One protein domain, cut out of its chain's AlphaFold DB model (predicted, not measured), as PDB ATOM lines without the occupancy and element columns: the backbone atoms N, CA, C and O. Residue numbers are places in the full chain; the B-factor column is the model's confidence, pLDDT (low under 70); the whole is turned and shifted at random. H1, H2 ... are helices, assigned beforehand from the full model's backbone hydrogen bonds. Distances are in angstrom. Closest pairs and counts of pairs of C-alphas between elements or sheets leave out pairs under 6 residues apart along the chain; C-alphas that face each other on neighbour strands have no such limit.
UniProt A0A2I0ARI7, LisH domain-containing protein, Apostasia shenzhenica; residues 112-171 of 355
ATOM      1  N   ASP A 112     167.344 123.573 172.177       53.28
ATOM      2  CA  ASP A 112     166.388 122.732 172.935       53.28
ATOM      3  C   ASP A 112     164.913 122.948 172.507       53.28
ATOM      4  O   ASP A 112     163.982 122.427 173.129       53.28
ATOM      5  N   ASP A 113     164.677 123.732 171.453       57.50
ATOM      6  CA  ASP A 113     163.364 123.857 170.844       57.50
ATOM      7  C   ASP A 113     163.002 122.522 170.187       57.50
ATOM      8  O   ASP A 113     163.780 121.950 169.423       57.50
ATOM      9  N   HIS A 114     161.798 122.021 170.459       53.53
ATOM     10  CA  HIS A 114     161.268 120.850 169.771       53.53
ATOM     11  C   HIS A 114     161.011 121.187 168.294       53.53
ATOM     12  O   HIS A 114     159.891 121.542 167.924       53.53
ATOM     13  N   HIS A 115     162.052 121.087 167.460       55.94
ATOM     14  CA  HIS A 115     161.941 121.183 166.007       55.94
ATOM     15  C   HIS A 115     160.965 120.114 165.531       55.94
ATOM     16  O   HIS A 115     161.187 118.913 165.693       55.94
ATOM     17  N   ASP A 116     159.840 120.571 164.994       63.53
ATOM     18  CA  ASP A 116     158.794 119.704 164.482       63.53
ATOM     19  C   ASP A 116     159.306 119.076 163.179       63.53
ATOM     20  O   ASP A 116     159.360 119.747 162.146       63.53
ATOM     21  N   LEU A 117     159.702 117.795 163.231       62.97
ATOM     22  CA  LEU A 117     160.124 116.957 162.088       62.97
ATOM     23  C   LEU A 117     158.920 116.597 161.184       62.97
ATOM     24  O   LEU A 117     158.677 115.444 160.836       62.97
ATOM     25  N   SER A 118     158.121 117.620 160.898       68.06
ATOM     26  CA  SER A 118     156.920 117.654 160.069       68.06
ATOM     27  C   SER A 118     157.054 118.753 159.001       68.06
ATOM     28  O   SER A 118     156.069 119.150 158.363       68.06
ATOM     29  N   LEU A 119     158.264 119.304 158.816       72.62
ATOM     30  CA  LEU A 119     158.538 120.338 157.823       72.62
ATOM     31  C   LEU A 119     158.518 119.752 156.413       72.62
ATOM     32  O   LEU A 119     158.120 120.456 155.484       72.62
ATOM     33  N   LEU A 120     158.869 118.483 156.217       79.06
ATOM     34  CA  LEU A 120     158.821 117.827 154.913       79.06
ATOM     35  C   LEU A 120     157.688 116.798 154.820       79.06
ATOM     36  O   LEU A 120     157.312 116.139 155.783       79.06
ATOM     37  N   SER A 121     157.100 116.668 153.627       82.50
ATOM     38  CA  SER A 121     156.200 115.545 153.351       82.50
ATOM     39  C   SER A 121     157.029 114.271 153.144       82.50
ATOM     40  O   SER A 121     158.059 114.343 152.468       82.50
ATOM     41  N   PRO A 122     156.566 113.081 153.576       78.81
ATOM     42  CA  PRO A 122     157.199 111.812 153.209       78.81
ATOM     43  C   PRO A 122     157.376 111.637 151.693       78.81
ATOM     44  O   PRO A 122     158.329 111.007 151.246       78.81
ATOM     45  N   TRP A 123     156.488 112.233 150.889       81.31
ATOM     46  CA  TRP A 123     156.620 112.254 149.431       81.31
ATOM     47  C   TRP A 123     157.754 113.166 148.947       81.31
ATOM     48  O   TRP A 123     158.457 112.817 148.000       81.31
ATOM     49  N   ASP A 124     157.966 114.312 149.601       84.81
ATOM     50  CA  ASP A 124     159.061 115.231 149.270       84.81
ATOM     51  C   ASP A 124     160.413 114.551 149.514       84.81
ATOM     52  O   ASP A 124     161.257 114.543 148.623       84.81
ATOM     53  N   LEU A 125     160.571 113.899 150.674       84.25
ATOM     54  CA  LEU A 125     161.787 113.178 151.076       84.25
ATOM     55  C   LEU A 125     162.193 112.046 150.115       84.25
ATOM     56  O   LEU A 125     163.372 111.723 150.017       84.25
ATOM     57  N   ILE A 126     161.230 111.440 149.412       84.69
ATOM     58  CA  ILE A 126     161.476 110.346 148.457       84.69
ATOM     59  C   ILE A 126     161.719 110.871 147.030       84.69
ATOM     60  O   ILE A 126     162.382 110.201 146.239       84.69
ATOM     61  N   THR A 127     161.176 112.041 146.671       83.25
ATOM     62  CA  THR A 127     161.137 112.506 145.270       83.25
ATOM     63  C   THR A 127     162.033 113.694 144.940       83.25
ATOM     64  O   THR A 127     162.326 113.898 143.763       83.25
ATOM     65  N   LYS A 128     162.466 114.475 145.933       85.94
ATOM     66  CA  LYS A 128     163.208 115.725 145.721       85.94
ATOM     67  C   LYS A 128     164.690 115.574 146.032       85.94
ATOM     68  O   LYS A 128     165.086 114.772 146.873       85.94
ATOM     69  N   SER A 129     165.523 116.371 145.364       84.38
ATOM     70  CA  SER A 129     166.954 116.411 145.677       84.38
ATOM     71  C   SER A 129     167.217 117.096 147.023       84.38
ATOM     72  O   SER A 129     166.452 117.958 147.455       84.38
ATOM     73  N   PHE A 130     168.336 116.765 147.671       84.31
ATOM     74  CA  PHE A 130     168.745 117.369 148.949       84.31
ATOM     75  C   PHE A 130     168.717 118.911 148.920       84.31
ATOM     76  O   PHE A 130     168.203 119.548 149.836       84.31
ATOM     77  N   SER A 131     169.174 119.514 147.819       83.12
ATOM     78  CA  SER A 131     169.145 120.966 147.609       83.12
ATOM     79  C   SER A 131     167.723 121.546 147.563       83.12
ATOM     80  O   SER A 131     167.492 122.650 148.049       83.12
ATOM     81  N   GLU A 132     166.756 120.823 146.993       84.44
ATOM     82  CA  GLU A 132     165.344 121.235 146.982       84.44
ATOM     83  C   GLU A 132     164.706 121.107 148.367       84.44
ATOM     84  O   GLU A 132     163.931 121.977 148.764       84.44
ATOM     85  N   LEU A 133     165.051 120.056 149.121       85.06
ATOM     86  CA  LEU A 133     164.584 119.864 150.496       85.06
ATOM     87  C   LEU A 133     165.017 121.028 151.397       85.06
ATOM     88  O   LEU A 133     164.177 121.589 152.102       85.06
ATOM     89  N   GLN A 134     166.275 121.473 151.289       84.19
ATOM     90  CA  GLN A 134     166.774 122.661 151.996       84.19
ATOM     91  C   GLN A 134     165.986 123.937 151.649       84.19
ATOM     92  O   GLN A 134     165.652 124.721 152.539       84.19
ATOM     93  N   ILE A 135     165.650 124.149 150.370       84.44
ATOM     94  CA  ILE A 135     164.843 125.303 149.934       84.44
ATOM     95  C   ILE A 135     163.445 125.255 150.567       84.44
ATOM     96  O   ILE A 135     162.960 126.275 151.054       84.44
ATOM     97  N   ILE A 136     162.812 124.079 150.607       83.69
ATOM     98  CA  ILE A 136     161.464 123.895 151.169       83.69
ATOM     99  C   ILE A 136     161.458 124.082 152.688       83.69
ATOM    100  O   ILE A 136     160.558 124.745 153.207       83.69
ATOM    101  N   ILE A 137     162.454 123.536 153.397       84.75
ATOM    102  CA  ILE A 137     162.636 123.748 154.840       84.75
ATOM    103  C   ILE A 137     162.762 125.243 155.123       84.75
ATOM    104  O   ILE A 137     162.003 125.776 155.933       84.75
ATOM    105  N   LYS A 138     163.642 125.943 154.397       84.38
ATOM    106  CA  LYS A 138     163.840 127.385 154.554       84.38
ATOM    107  C   LYS A 138     162.556 128.182 154.291       84.38
ATOM    108  O   LYS A 138     162.154 128.978 155.134       84.38
ATOM    109  N   GLU A 139     161.871 127.932 153.174       84.94
ATOM    110  CA  GLU A 139     160.629 128.634 152.820       84.94
ATOM    111  C   GLU A 139     159.514 128.394 153.860       84.94
ATOM    112  O   GLU A 139     158.744 129.303 154.185       84.94
ATOM    113  N   LYS A 140     159.413 127.177 154.414       82.88
ATOM    114  CA  LYS A 140     158.453 126.867 155.483       82.88
ATOM    115  C   LYS A 140     158.832 127.522 156.811       82.88
ATOM    116  O   LYS A 140     157.946 128.079 157.460       82.88
ATOM    117  N   LYS A 141     160.113 127.525 157.191       80.88
ATOM    118  CA  LYS A 141     160.606 128.219 158.391       80.88
ATOM    119  C   LYS A 141     160.346 129.725 158.330       80.88
ATOM    120  O   LYS A 141     159.777 130.270 159.271       80.88
ATOM    121  N   GLU A 142     160.641 130.374 157.204       80.25
ATOM    122  CA  GLU A 142     160.362 131.805 156.993       80.25
ATOM    123  C   GLU A 142     158.859 132.125 157.132       80.25
ATOM    124  O   GLU A 142     158.484 133.105 157.784       80.25
ATOM    125  N   LYS A 143     157.972 131.270 156.598       79.06
ATOM    126  CA  LYS A 143     156.510 131.411 156.756       79.06
ATOM    127  C   LYS A 143     156.049 131.239 158.206       79.06
ATOM    128  O   LYS A 143     155.190 131.997 158.655       79.06
ATOM    129  N   LEU A 144     156.610 130.275 158.938       73.12
ATOM    130  CA  LEU A 144     156.284 130.029 160.348       73.12
ATOM    131  C   LEU A 144     156.749 131.181 161.249       73.12
ATOM    132  O   LEU A 144     155.972 131.645 162.083       73.12
ATOM    133  N   GLN A 145     157.965 131.695 161.036       70.44
ATOM    134  CA  GLN A 145     158.490 132.864 161.750       70.44
ATOM    135  C   GLN A 145     157.637 134.110 161.473       70.44
ATOM    136  O   GLN A 145     157.123 134.719 162.411       70.44
ATOM    137  N   THR A 146     157.363 134.412 160.197       70.00
ATOM    138  CA  THR A 146     156.513 135.551 159.800       70.00
ATOM    139  C   THR A 146     155.111 135.453 160.416       70.00
ATOM    140  O   THR A 146     154.585 136.444 160.919       70.00
ATOM    141  N   GLY A 147     154.507 134.259 160.433       61.69
ATOM    142  CA  GLY A 147     153.215 134.028 161.085       61.69
ATOM    143  C   GLY A 147     153.269 134.244 162.600       61.69
ATOM    144  O   GLY A 147     152.415 134.936 163.150       61.69
ATOM    145  N   SER A 148     154.296 133.712 163.269       61.56
ATOM    146  CA  SER A 148     154.558 133.930 164.698       61.56
ATOM    147  C   SER A 148     154.669 135.419 165.032       61.56
ATOM    148  O   SER A 148     154.050 135.886 165.986       61.56
ATOM    149  N   ASP A 149     155.436 136.173 164.249       62.91
ATOM    150  CA  ASP A 149     155.760 137.556 164.584       62.91
ATOM    151  C   ASP A 149     154.596 138.506 164.285       62.91
ATOM    152  O   ASP A 149     154.325 139.399 165.086       62.91
ATOM    153  N   VAL A 150     153.794 138.234 163.248       65.88
ATOM    154  CA  VAL A 150     152.500 138.910 163.036       65.88
ATOM    155  C   VAL A 150     151.527 138.636 164.192       65.88
ATOM    156  O   VAL A 150     150.847 139.554 164.650       65.88
ATOM    157  N   VAL A 151     151.472 137.403 164.713       61.88
ATOM    158  CA  VAL A 151     150.632 137.059 165.876       61.88
ATOM    159  C   VAL A 151     151.132 137.749 167.152       61.88
ATOM    160  O   VAL A 151     150.316 138.269 167.917       61.88
ATOM    161  N   LYS A 152     152.453 137.815 167.374       67.56
ATOM    162  CA  LYS A 152     153.050 138.556 168.499       67.56
ATOM    163  C   LYS A 152     152.737 140.045 168.402       67.56
ATOM    164  O   LYS A 152     152.154 140.568 169.350       67.56
ATOM    165  N   GLU A 153     153.017 140.691 167.266       61.59
ATOM    166  CA  GLU A 153     152.706 142.109 167.032       61.59
ATOM    167  C   GLU A 153     151.222 142.416 167.244       61.59
ATOM    168  O   GLU A 153     150.887 143.435 167.847       61.59
ATOM    169  N   MET A 154     150.322 141.558 166.755       59.75
ATOM    170  CA  MET A 154     148.886 141.748 166.948       59.75
ATOM    171  C   MET A 154     148.524 141.628 168.435       59.75
ATOM    172  O   MET A 154     147.854 142.507 168.965       59.75
ATOM    173  N   SER A 155     149.085 140.645 169.152       63.81
ATOM    174  CA  SER A 155     148.895 140.505 170.604       63.81
ATOM    175  C   SER A 155     149.491 141.657 171.430       63.81
ATOM    176  O   SER A 155     149.002 141.948 172.521       63.81
ATOM    177  N   GLU A 156     150.553 142.307 170.949       68.94
ATOM    178  CA  GLU A 156     151.176 143.465 171.596       68.94
ATOM    179  C   GLU A 156     150.375 144.742 171.340       68.94
ATOM    180  O   GLU A 156     150.097 145.475 172.287       68.94
ATOM    181  N   LYS A 157     149.893 144.952 170.110       65.25
ATOM    182  CA  LYS A 157     148.961 146.041 169.771       65.25
ATOM    183  C   LYS A 157     147.633 145.897 170.519       65.25
ATOM    184  O   LYS A 157     147.129 146.886 171.046       65.25
ATOM    185  N   ASP A 158     147.111 144.677 170.657       63.91
ATOM    186  CA  ASP A 158     145.908 144.392 171.447       63.91
ATOM    187  C   ASP A 158     146.126 144.667 172.945       63.91
ATOM    188  O   ASP A 158     145.243 145.219 173.601       63.91
ATOM    189  N   LYS A 159     147.310 144.351 173.497       60.72
ATOM    190  CA  LYS A 159     147.684 144.732 174.874       60.72
ATOM    191  C   LYS A 159     147.796 146.247 175.032       60.72
ATOM    192  O   LYS A 159     147.274 146.775 176.009       60.72
ATOM    193  N   GLU A 160     148.418 146.943 174.082       67.00
ATOM    194  CA  GLU A 160     148.565 148.401 174.117       67.00
ATOM    195  C   GLU A 160     147.199 149.110 174.034       67.00
ATOM    196  O   GLU A 160     146.947 150.070 174.761       67.00
ATOM    197  N   LEU A 161     146.272 148.595 173.217       63.75
ATOM    198  CA  LEU A 161     144.876 149.044 173.174       63.75
ATOM    199  C   LEU A 161     144.157 148.802 174.511       63.75
ATOM    200  O   LEU A 161     143.478 149.698 175.011       63.75
ATOM    201  N   LEU A 162     144.354 147.636 175.135       54.97
ATOM    202  CA  LEU A 162     143.805 147.305 176.458       54.97
ATOM    203  C   LEU A 162     144.386 148.159 177.595       54.97
ATOM    204  O   LEU A 162     143.714 148.369 178.605       54.97
ATOM    205  N   GLU A 163     145.621 148.640 177.467       60.72
ATOM    206  CA  GLU A 163     146.224 149.589 178.407       60.72
ATOM    207  C   GLU A 163     145.712 151.015 178.176       60.72
ATOM    208  O   GLU A 163     145.323 151.676 179.141       60.72
ATOM    209  N   ARG A 164     145.581 151.460 176.918       61.28
ATOM    210  CA  ARG A 164     144.960 152.755 176.584       61.28
ATOM    211  C   ARG A 164     143.495 152.829 177.028       61.28
ATOM    212  O   ARG A 164     143.120 153.817 177.653       61.28
ATOM    213  N   GLU A 165     142.691 151.781 176.822       57.94
ATOM    214  CA  GLU A 165     141.310 151.723 177.332       57.94
ATOM    215  C   GLU A 165     141.229 151.813 178.865       57.94
ATOM    216  O   GLU A 165     140.293 152.406 179.401       57.94
ATOM    217  N   LYS A 166     142.187 151.218 179.591       55.78
ATOM    218  CA  LYS A 166     142.234 151.296 181.061       55.78
ATOM    219  C   LYS A 166     142.587 152.699 181.543       55.78
ATOM    220  O   LYS A 166     142.013 153.145 182.532       55.78
ATOM    221  N   VAL A 167     143.489 153.394 180.847       58.47
ATOM    222  CA  VAL A 167     143.810 154.799 181.134       58.47
ATOM    223  C   VAL A 167     142.607 155.698 180.827       58.47
ATOM    224  O   VAL A 167     142.231 156.504 181.672       58.47
ATOM    225  N   GLU A 168     141.928 155.510 179.690       55.72
ATOM    226  CA  GLU A 168     140.766 156.335 179.321       55.72
ATOM    227  C   GLU A 168     139.543 156.101 180.234       55.72
ATOM    228  O   GLU A 168     138.805 157.040 180.541       55.72
ATOM    229  N   LYS A 169     139.333 154.872 180.732       50.84
ATOM    230  CA  LYS A 169     138.305 154.586 181.754       50.84
ATOM    231  C   LYS A 169     138.664 155.198 183.114       50.84
ATOM    232  O   LYS A 169     137.804 155.810 183.742       50.84
ATOM    233  N   ALA A 170     139.936 155.153 183.521       52.78
ATOM    234  CA  ALA A 170     140.391 155.779 184.766       52.78
ATOM    235  C   ALA A 170     140.225 157.315 184.795       52.78
ATOM    236  O   ALA A 170     140.126 157.891 185.878       52.78
ATOM    237  N   GLU A 171     140.157 157.985 183.637       53.34
ATOM    238  CA  GLU A 171     139.844 159.421 183.554       53.34
ATOM    239  C   GLU A 171     138.333 159.738 183.549       53.34
ATOM    240  O   GLU A 171     137.956 160.882 183.817       53.34
TER     241      GLU A 171
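This is residues 112 to 171 of the 355 residues of the protein "LisH domain-containing protein" of Apostasia shenzhenica (UniProt A0A2I0ARI7). One long, straight helix, H2, makes nearly the whole length, and the short helix H1 folds back beside its first turns like a small hook. An unnamed stretch leads into H1, and its residues 112 to 117 stick out. The printed part has 60 residues with two named helices, H1 then H2, and no named strand; the class is all helix. It is extended, a rod with a radius of gyration of the C-alphas of 19.6 A and spans of 64 by 20 by 17 A.

The printed part begins at Asp 112, with its C-alpha at (166.388, 122.732, 172.935). H1 is residues 122 to 127, 8.9 A from first to last C-alpha. H2 is residues 130 to 171, 61.7 A long, from C-alpha 130 at (168.745, 117.369, 148.949) to C-alpha 171 at (139.844, 159.421, 183.554).

H1 and H2 are close but not clearly touching; their closest C-alphas, of Leu 125 and Leu 133, are 7.3 A apart. They run opposite ways at a steep tilt of 38 degrees, only just steep. In H1 and H2 every O i to N i+4 pair is within hydrogen-bond range.

The two C-alphas farthest apart, of Thr 127 and Glu 171, are 64.2 A apart. The printed part has no cut, and the link from H1 to H2 is tight. Residues 142 to 171 of H2 stand free. Mean pLDDT of the printed part is 70.2; residues 112 to 118 and 147 to 171 are under 70.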